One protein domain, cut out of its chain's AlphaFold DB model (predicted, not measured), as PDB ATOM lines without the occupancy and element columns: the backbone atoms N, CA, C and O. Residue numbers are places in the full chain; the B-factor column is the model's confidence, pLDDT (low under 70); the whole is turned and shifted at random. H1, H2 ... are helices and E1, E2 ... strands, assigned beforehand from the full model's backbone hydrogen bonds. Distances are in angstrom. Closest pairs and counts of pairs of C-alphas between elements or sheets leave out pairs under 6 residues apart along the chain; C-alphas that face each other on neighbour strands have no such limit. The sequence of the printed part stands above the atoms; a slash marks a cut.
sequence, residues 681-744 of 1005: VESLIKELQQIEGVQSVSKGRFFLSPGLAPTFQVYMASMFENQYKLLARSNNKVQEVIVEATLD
ATOM      1  N   VAL A 681       5.812  17.187 -42.739       80.75
ATOM      2  CA  VAL A 681       5.676  18.643 -42.905       80.75
ATOM      3  C   VAL A 681       4.454  19.163 -42.153       80.75
ATOM      4  O   VAL A 681       4.511  20.238 -41.565       80.75
ATOM      5  N   GLU A 682       3.364  18.402 -42.113       81.12
ATOM      6  CA  GLU A 682       2.177  18.761 -41.334       81.12
ATOM      7  C   GLU A 682       2.465  18.781 -39.817       81.12
ATOM      8  O   GLU A 682       1.984  19.664 -39.104       81.12
ATOM      9  N   SER A 683       3.308  17.867 -39.322       81.81
ATOM     10  CA  SER A 683       3.817  17.889 -37.945       81.81
ATOM     11  C   SER A 683       4.712  19.107 -37.696       81.81
ATOM     12  O   SER A 683       4.518  19.820 -36.714       81.81
ATOM     13  N   LEU A 684       5.639  19.400 -38.619       79.81
ATOM     14  CA  LEU A 684       6.509  20.580 -38.551       79.81
ATOM     15  C   LEU A 684       5.703  21.892 -38.502       79.81
ATOM     16  O   LEU A 684       6.025  22.785 -37.723       79.81
ATOM     17  N   ILE A 685       4.639  22.009 -39.302       81.81
ATOM     18  CA  ILE A 685       3.756  23.184 -39.323       81.81
ATOM     19  C   ILE A 685       3.055  23.365 -37.971       81.81
ATOM     20  O   ILE A 685       3.032  24.479 -37.448       81.81
ATOM     21  N   LYS A 686       2.543  22.283 -37.372       81.19
ATOM     22  CA  LYS A 686       1.884  22.315 -36.055       81.19
ATOM     23  C   LYS A 686       2.847  22.689 -34.928       81.19
ATOM     24  O   LYS A 686       2.484  23.497 -34.077       81.19
ATOM     25  N   GLU A 687       4.078  22.178 -34.949       81.88
ATOM     26  CA  GLU A 687       5.114  22.584 -33.989       81.88
ATOM     27  C   GLU A 687       5.490  24.066 -34.140       81.88
ATOM     28  O   GLU A 687       5.573  24.779 -33.141       81.88
ATOM     29  N   LEU A 688       5.655  24.564 -35.373       78.75
ATOM     30  CA  LEU A 688       5.976  25.973 -35.640       78.75
ATOM     31  C   LEU A 688       4.847  26.924 -35.212       78.75
ATOM     32  O   LEU A 688       5.126  27.974 -34.637       78.75
ATOM     33  N   GLN A 689       3.582  26.550 -35.426       78.31
ATOM     34  CA  GLN A 689       2.413  27.313 -34.963       78.31
ATOM     35  C   GLN A 689       2.284  27.364 -33.428       78.31
ATOM     36  O   GLN A 689       1.602  28.242 -32.904       78.31
ATOM     37  N   GLN A 690       2.940  26.459 -32.692       72.12
ATOM     38  CA  GLN A 690       2.909  26.427 -31.224       72.12
ATOM     39  C   GLN A 690       3.974  27.336 -30.566       72.12
ATOM     40  O   GLN A 690       4.041  27.425 -29.337       72.12
ATOM     41  N   ILE A 691       4.809  28.026 -31.352       75.69
ATOM     42  CA  ILE A 691       5.882  28.899 -30.854       75.69
ATOM     43  C   ILE A 691       5.362  30.328 -30.628       75.69
ATOM     44  O   ILE A 691       4.913  30.992 -31.562       75.69
ATOM     45  N   GLU A 692       5.500  30.842 -29.399       56.22
ATOM     46  CA  GLU A 692       5.196  32.242 -29.065       56.22
ATOM     47  C   GLU A 692       5.974  33.213 -29.979       56.22
ATOM     48  O   GLU A 692       7.192  33.353 -29.858       56.22
ATOM     49  N   GLY A 693       5.259  33.898 -30.882       64.06
ATOM     50  CA  GLY A 693       5.821  34.900 -31.800       64.06
ATOM     51  C   GLY A 693       5.750  34.557 -33.295       64.06
ATOM     52  O   GLY A 693       6.059  35.420 -34.120       64.06
ATOM     53  N   VAL A 694       5.309  33.348 -33.652       73.50
ATOM     54  CA  VAL A 694       4.864  33.014 -35.016       73.50
ATOM     55  C   VAL A 694       3.415  33.486 -35.195       73.50
ATOM     56  O   VAL A 694       2.590  33.297 -34.305       73.50
ATOM     57  N   GLN A 695       3.109  34.130 -36.326       72.56
ATOM     58  CA  GLN A 695       1.769  34.625 -36.665       72.56
ATOM     59  C   GLN A 695       1.044  33.709 -37.652       72.56
ATOM     60  O   GLN A 695      -0.125  33.389 -37.447       72.56
ATOM     61  N   SER A 696       1.733  33.270 -38.707       80.19
ATOM     62  CA  SER A 696       1.178  32.357 -39.705       80.19
ATOM     63  C   SER A 696       2.237  31.371 -40.206       80.19
ATOM     64  O   SER A 696       3.441  31.638 -40.171       80.19
ATOM     65  N   VAL A 697       1.786  30.194 -40.641       84.44
ATOM     66  CA  VAL A 697       2.622  29.183 -41.301       84.44
ATOM     67  C   VAL A 697       1.830  28.623 -42.475       84.44
ATOM     68  O   VAL A 697       0.729  28.110 -42.275       84.44
ATOM     69  N   SER A 698       2.380  28.713 -43.684       81.25
ATOM     70  CA  SER A 698       1.732  28.270 -44.922       81.25
ATOM     71  C   SER A 698       2.636  27.355 -45.754       81.25
ATOM     72  O   SER A 698       3.868  27.413 -45.683       81.25
ATOM     73  N   LYS A 699       2.020  26.470 -46.546       84.56
ATOM     74  CA  LYS A 699       2.720  25.614 -47.513       84.56
ATOM     75  C   LYS A 699       2.976  26.429 -48.784       84.56
ATOM     76  O   LYS A 699       2.050  27.006 -49.344       84.56
ATOM     77  N   GLY A 700       4.237  26.503 -49.204       78.19
ATOM     78  CA  GLY A 700       4.653  27.067 -50.486       78.19
ATOM     79  C   GLY A 700       4.680  26.004 -51.588       78.19
ATOM     80  O   GLY A 700       3.892  25.061 -51.579       78.19
ATOM     81  N   ARG A 701       5.608  26.127 -52.542       79.81
ATOM     82  CA  ARG A 701       5.711  25.190 -53.673       79.81
ATOM     83  C   ARG A 701       6.275  23.831 -53.248       79.81
ATOM     84  O   ARG A 701       7.273  23.768 -52.527       79.81
ATOM     85  N   PHE A 702       5.672  22.764 -53.757       79.88
ATOM     86  CA  PHE A 702       6.242  21.418 -53.772       79.88
ATOM     87  C   PHE A 702       7.116  21.233 -55.022       79.88
ATOM     88  O   PHE A 702       6.793  21.771 -56.081       79.88
ATOM     89  N   PHE A 703       8.213  20.482 -54.918       77.12
ATOM     90  CA  PHE A 703       8.978  19.995 -56.068       77.12
ATOM     91  C   PHE A 703       9.788  18.741 -55.715       77.12
ATOM     92  O   PHE A 703      10.094  18.482 -54.551       77.12
ATOM     93  N   LEU A 704      10.169  17.963 -56.730       75.25
ATOM     94  CA  LEU A 704      11.076  16.829 -56.559       75.25
ATOM     95  C   LEU A 704      12.524  17.263 -56.836       75.25
ATOM     96  O   LEU A 704      12.814  17.877 -57.860       75.25
ATOM     97  N   SER A 705      13.437  16.949 -55.918       70.19
ATOM     98  CA  SER A 705      14.884  17.124 -56.082       70.19
ATOM     99  C   SER A 705      15.537  15.818 -56.549       70.19
ATOM    100  O   SER A 705      15.219  14.780 -55.966       70.19
ATOM    101  N   PRO A 706      16.502  15.841 -57.490       65.50
ATOM    102  CA  PRO A 706      17.098  14.619 -58.041       65.50
ATOM    103  C   PRO A 706      17.879  13.781 -57.012       65.50
ATOM    104  O   PRO A 706      17.871  12.557 -57.080       65.50
ATOM    105  N   GLY A 707      18.520  14.409 -56.020       64.31
ATOM    106  CA  GLY A 707      19.216  13.680 -54.952       64.31
ATOM    107  C   GLY A 707      18.276  13.194 -53.842       64.31
ATOM    108  O   GLY A 707      17.430  13.960 -53.371       64.31
ATOM    109  N   LEU A 708      18.479  11.968 -53.350       68.38
ATOM    110  CA  LEU A 708      17.794  11.453 -52.159       68.38
ATOM    111  C   LEU A 708      18.432  12.000 -50.871       68.38
ATOM    112  O   LEU A 708      19.608  11.768 -50.599       68.38
ATOM    113  N   ALA A 709      17.639  12.660 -50.029       66.94
ATOM    114  CA  ALA A 709      17.984  12.915 -48.633       66.94
ATOM    115  C   ALA A 709      17.527  11.725 -47.759       66.94
ATOM    116  O   ALA A 709      16.322  11.519 -47.629       66.94
ATOM    117  N   PRO A 710      18.427  10.957 -47.115       68.19
ATOM    118  CA  PRO A 710      18.058   9.745 -46.365       68.19
ATOM    119  C   PRO A 710      17.325  10.016 -45.036       68.19
ATOM    120  O   PRO A 710      17.003   9.088 -44.300       68.19
ATOM    121  N   THR A 711      17.100  11.285 -44.688       73.75
ATOM    122  CA  THR A 711      16.394  11.733 -43.481       73.75
ATOM    123  C   THR A 711      15.626  13.023 -43.764       73.75
ATOM    124  O   THR A 711      15.959  13.753 -44.699       73.75
ATOM    125  N   PHE A 712      14.626  13.333 -42.932       78.75
ATOM    126  CA  PHE A 712      13.944  14.628 -42.960       78.75
ATOM    127  C   PHE A 712      14.888  15.751 -42.498       78.75
ATOM    128  O   PHE A 712      15.475  15.692 -41.415       78.75
ATOM    129  N   GLN A 713      15.056  16.764 -43.344       79.62
ATOM    130  CA  GLN A 713      15.997  17.870 -43.187       79.62
ATOM    131  C   GLN A 713      15.280  19.186 -43.499       79.62
ATOM    132  O   GLN A 713      14.534  19.269 -44.471       79.62
ATOM    133  N   VAL A 714      15.513  20.222 -42.689       82.94
ATOM    134  CA  VAL A 714      14.904  21.547 -42.881       82.94
ATOM    135  C   VAL A 714      16.001  22.593 -43.031       82.94
ATOM    136  O   VAL A 714      16.826  22.778 -42.135       82.94
ATOM    137  N   TYR A 715      15.997  23.286 -44.165       78.62
ATOM    138  CA  TYR A 715      16.906  24.388 -44.480       78.62
ATOM    139  C   TYR A 715      16.161  25.726 -44.390       78.62
ATOM    140  O   TYR A 715      14.950  25.769 -44.579       78.62
ATOM    141  N   MET A 716      16.871  26.827 -44.128       76.38
ATOM    142  CA  MET A 716      16.289  28.175 -44.059       76.38
ATOM    143  C   MET A 716      16.858  29.049 -45.184       76.38
ATOM    144  O   MET A 716      18.041  29.388 -45.182       76.38
ATOM    145  N   ALA A 717      16.011  29.391 -46.151       64.88
ATOM    146  CA  ALA A 717      16.354  30.020 -47.420       64.88
ATOM    147  C   ALA A 717      16.096  31.538 -47.393       64.88
ATOM    148  O   ALA A 717      15.251  32.062 -48.117       64.88
ATOM    149  N   SER A 718      16.878  32.239 -46.567       57.34
ATOM    150  CA  SER A 718      16.792  33.692 -46.346       57.34
ATOM    151  C   SER A 718      15.475  34.172 -45.701       57.34
ATOM    152  O   SER A 718      14.621  33.387 -45.286       57.34
ATOM    153  N   MET A 719      15.369  35.490 -45.540       60.84
ATOM    154  CA  MET A 719      14.265  36.213 -44.910       60.84
ATOM    155  C   MET A 719      13.913  37.416 -45.788       60.84
ATOM    156  O   MET A 719      14.819  38.125 -46.231       60.84
ATOM    157  N   PHE A 720      12.624  37.653 -46.008       53.66
ATOM    158  CA  PHE A 720      12.113  38.825 -46.719       53.66
ATOM    159  C   PHE A 720      10.914  39.360 -45.932       53.66
ATOM    160  O   PHE A 720      10.001  38.597 -45.647       53.66
ATOM    161  N   GLU A 721      10.954  40.632 -45.526       56.50
ATOM    162  CA  GLU A 721       9.808  41.383 -44.972       56.50
ATOM    163  C   GLU A 721       8.935  40.588 -43.965       56.50
ATOM    164  O   GLU A 721       7.745  40.375 -44.158       56.50
ATOM    165  N   ASN A 722       9.561  40.140 -42.864       62.56
ATOM    166  CA  ASN A 722       8.986  39.326 -41.768       62.56
ATOM    167  C   ASN A 722       8.562  37.882 -42.110       62.56
ATOM    168  O   ASN A 722       8.102  37.158 -41.222       62.56
ATOM    169  N   GLN A 723       8.792  37.422 -43.339       73.31
ATOM    170  CA  GLN A 723       8.580  36.034 -43.746       73.31
ATOM    171  C   GLN A 723       9.913  35.277 -43.877       73.31
ATOM    172  O   GLN A 723      10.855  35.692 -44.560       73.31
ATOM    173  N   TYR A 724       9.990  34.129 -43.204       79.44
ATOM    174  CA  TYR A 724      11.085  33.166 -43.276       79.44
ATOM    175  C   TYR A 724      10.690  32.033 -44.229       79.44
ATOM    176  O   TYR A 724       9.699  31.340 -43.988       79.44
ATOM    177  N   LYS A 725      11.472  31.794 -45.289       83.62
ATOM    178  CA  LYS A 725      11.281  30.611 -46.143       83.62
ATOM    179  C   LYS A 725      12.077  29.436 -45.581       83.62
ATOM    180  O   LYS A 725      13.306  29.470 -45.528       83.62
ATOM    181  N   LEU A 726      11.379  28.376 -45.201       85.81
ATOM    182  CA  LEU A 726      11.945  27.069 -44.892       85.81
ATOM    183  C   LEU A 726      11.815  26.143 -46.110       85.81
ATOM    184  O   LEU A 726      10.879  26.261 -46.898       85.81
ATOM    185  N   LEU A 727      12.755  25.212 -46.255       85.00
ATOM    186  CA  LEU A 727      12.740  24.144 -47.254       85.00
ATOM    187  C   LEU A 727      12.821  22.809 -46.512       85.00
ATOM    188  O   LEU A 727      13.888  22.451 -46.007       85.00
ATOM    189  N   ALA A 728      11.702  22.095 -46.419       84.75
ATOM    190  CA  ALA A 728      11.648  20.750 -45.858       84.75
ATOM    191  C   ALA A 728      11.945  19.722 -46.959       84.75
ATOM    192  O   ALA A 728      11.338  19.774 -48.027       84.75
ATOM    193  N   ARG A 729      12.879  18.798 -46.715       82.88
ATOM    194  CA  ARG A 729      13.325  17.776 -47.672       82.88
ATOM    195  C   ARG A 729      13.422  16.408 -47.006       82.88
ATOM    196  O   ARG A 729      14.011  16.293 -45.935       82.88
ATOM    197  N   SER A 730      12.900  15.370 -47.651       80.62
ATOM    198  CA  SER A 730      13.184  13.966 -47.322       80.62
ATOM    199  C   SER A 730      12.985  13.110 -48.572       80.62
ATOM    200  O   SER A 730      12.149  13.420 -49.425       80.62
ATOM    201  N   ASN A 731      13.805  12.070 -48.724       80.44
ATOM    202  CA  ASN A 731      13.982  11.340 -49.976       80.44
ATOM    203  C   ASN A 731      14.207  12.331 -51.137       80.44
ATOM    204  O   ASN A 731      15.028  13.243 -51.019       80.44
ATOM    205  N   ASN A 732      13.484  12.174 -52.243       78.50
ATOM    206  CA  ASN A 732      13.484  13.096 -53.377       78.50
ATOM    207  C   ASN A 732      12.463  14.247 -53.242       78.50
ATOM    208  O   ASN A 732      12.408  15.093 -54.127       78.50
ATOM    209  N   LYS A 733      11.651  14.314 -52.178       80.50
ATOM    210  CA  LYS A 733      10.613  15.345 -52.007       80.50
ATOM    211  C   LYS A 733      11.181  16.619 -51.375       80.50
ATOM    212  O   LYS A 733      11.931  16.538 -50.401       80.50
ATOM    213  N   VAL A 734      10.778  17.790 -51.876       82.56
ATOM    214  CA  VAL A 734      11.042  19.107 -51.269       82.56
ATOM    215  C   VAL A 734       9.756  19.930 -51.204       82.56
ATOM    216  O   VAL A 734       9.001  20.010 -52.168       82.56
ATOM    217  N   GLN A 735       9.523  20.576 -50.065       85.31
ATOM    218  CA  GLN A 735       8.378  21.442 -49.812       85.31
ATOM    219  C   GLN A 735       8.867  22.777 -49.244       85.31
ATOM    220  O   GLN A 735       9.505  22.818 -48.189       85.31
ATOM    221  N   GLU A 736       8.556  23.883 -49.921       83.38
ATOM    222  CA  GLU A 736       8.699  25.214 -49.327       83.38
ATOM    223  C   GLU A 736       7.652  25.384 -48.212       83.38
ATOM    224  O   GLU A 736       6.482  25.047 -48.398       83.38
ATOM    225  N   VAL A 737       8.040  25.939 -47.067       84.31
ATOM    226  CA  VAL A 737       7.132  26.338 -45.978       84.31
ATOM    227  C   VAL A 737       7.453  27.784 -45.625       84.31
ATOM    228  O   VAL A 737       8.616  28.123 -45.416       84.31
ATOM    229  N   ILE A 738       6.448  28.652 -45.596       84.62
ATOM    230  CA  ILE A 738       6.613  30.084 -45.331       84.62
ATOM    231  C   ILE A 738       6.103  30.357 -43.916       84.62
ATOM    232  O   ILE A 738       4.966  30.024 -43.590       84.62
ATOM    233  N   VAL A 739       6.966  30.923 -43.072       83.38
ATOM    234  CA  VAL A 739       6.685  31.231 -41.663       83.38
ATOM    235  C   VAL A 739       6.728  32.740 -41.473       83.38
ATOM    236  O   VAL A 739       7.773  33.364 -41.646       83.38
ATOM    237  N   GLU A 740       5.603  33.323 -41.092       78.69
ATOM    238  CA  GLU A 740       5.458  34.747 -40.807       78.69
ATOM    239  C   GLU A 740       5.584  34.963 -39.298       78.69
ATOM    240  O   GLU A 740       4.824  34.384 -38.518       78.69
ATOM    241  N   ALA A 741       6.577  35.739 -38.860       69.75
ATOM    242  CA  ALA A 741       6.902  35.864 -37.440       69.75
ATOM    243  C   ALA A 741       7.460  37.247 -37.088       69.75
ATOM    244  O   ALA A 741       8.302  37.795 -37.797       69.75
ATOM    245  N   THR A 742       7.040  37.791 -35.943       56.53
ATOM    246  CA  THR A 742       7.403  39.147 -35.491       56.53
ATOM    247  C   THR A 742       8.601  39.186 -34.535       56.53
ATOM    248  O   THR A 742       8.687  40.086 -33.701       56.53
ATOM    249  N   LEU A 743       9.522  38.217 -34.623       55.47
ATOM    250  CA  LEU A 743      10.769  38.214 -33.843       55.47
ATOM    251  C   LEU A 743      11.991  38.558 -34.694       55.47
ATOM    252  O   LEU A 743      12.246  37.955 -35.742       55.47
ATOM    253  N   ASP A 744      12.800  39.468 -34.152       55.81
ATOM    254  CA  ASP A 744      14.084  39.858 -34.712       55.81
ATOM    255  C   ASP A 744      15.088  38.697 -34.752       55.81
ATOM    256  O   ASP A 744      15.247  37.901 -33.817       55.81
TER     257      ASP A 744
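What this domain is: This is residues 681 to 744 of the 1005 residues of a protein of Corchorus olitorius (UniProt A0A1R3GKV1). A long hairpin of two strands, E1 and E2, doubles back on itself into a four-legged slab, with the two legs of E2 between the two legs of E1. The short helix H1 lies over one face of this slab, and the other face is bare. The printed part has 64 residues, with one named helix and two named strands in the order H1, E1, E2; the sheet, order E1 - E2, is antiparallel and the class is mostly strand. It is compact, with a radius of gyration of the C-alphas of 12.1 A, and its outline is elongated, spanning 34 by 22 by 16 A.

Where its parts are: H1, residues 681 to 689, is 12.2 A long from first to last C-alpha and begins with C-alpha 681 at (5.676, 18.643, -42.905). E1, residues 694 to 720, is 14.9 A from first to last C-alpha; it runs from C-alpha 694 at (4.864, 33.014, -35.016) by way of C-alpha 708 at (17.794, 11.453, -52.159) to C-alpha 720 at (12.113, 38.825, -46.719). E2, residues 723 to 741, has its first and last C-alphas 6.5 A apart and ends with C-alpha 741 at (6.902, 35.864, -37.440).

How they stand to each other: E1 and E2 form a hairpin, antiparallel at 167 degrees between their directions. N 698 and O 738 are 2.9 A apart and N 715 and O 727 2.9 A, both within hydrogen-bond range. C-alphas 708 and 731 face each other at 4.4 A. The closest C-alphas of H1 and E1 are those of Ile 685 and Val 697, 6.4 A apart; those of H1 and E2 are Val 681 and Ala 728, 7.0 A. In H1 every O i to N i+4 pair is within hydrogen-bond range.

The domain as a whole: The two C-alphas farthest apart, those of Glu 692 and Pro 706, are 35.9 A apart. The printed part has no cut, and the links H1 to E1 and E1 to E2 are tight. The mean pLDDT of the printed part is 75.1; it is under 70 at residues 692 to 693, 706 to 710, 717 to 722 and 741 to 744.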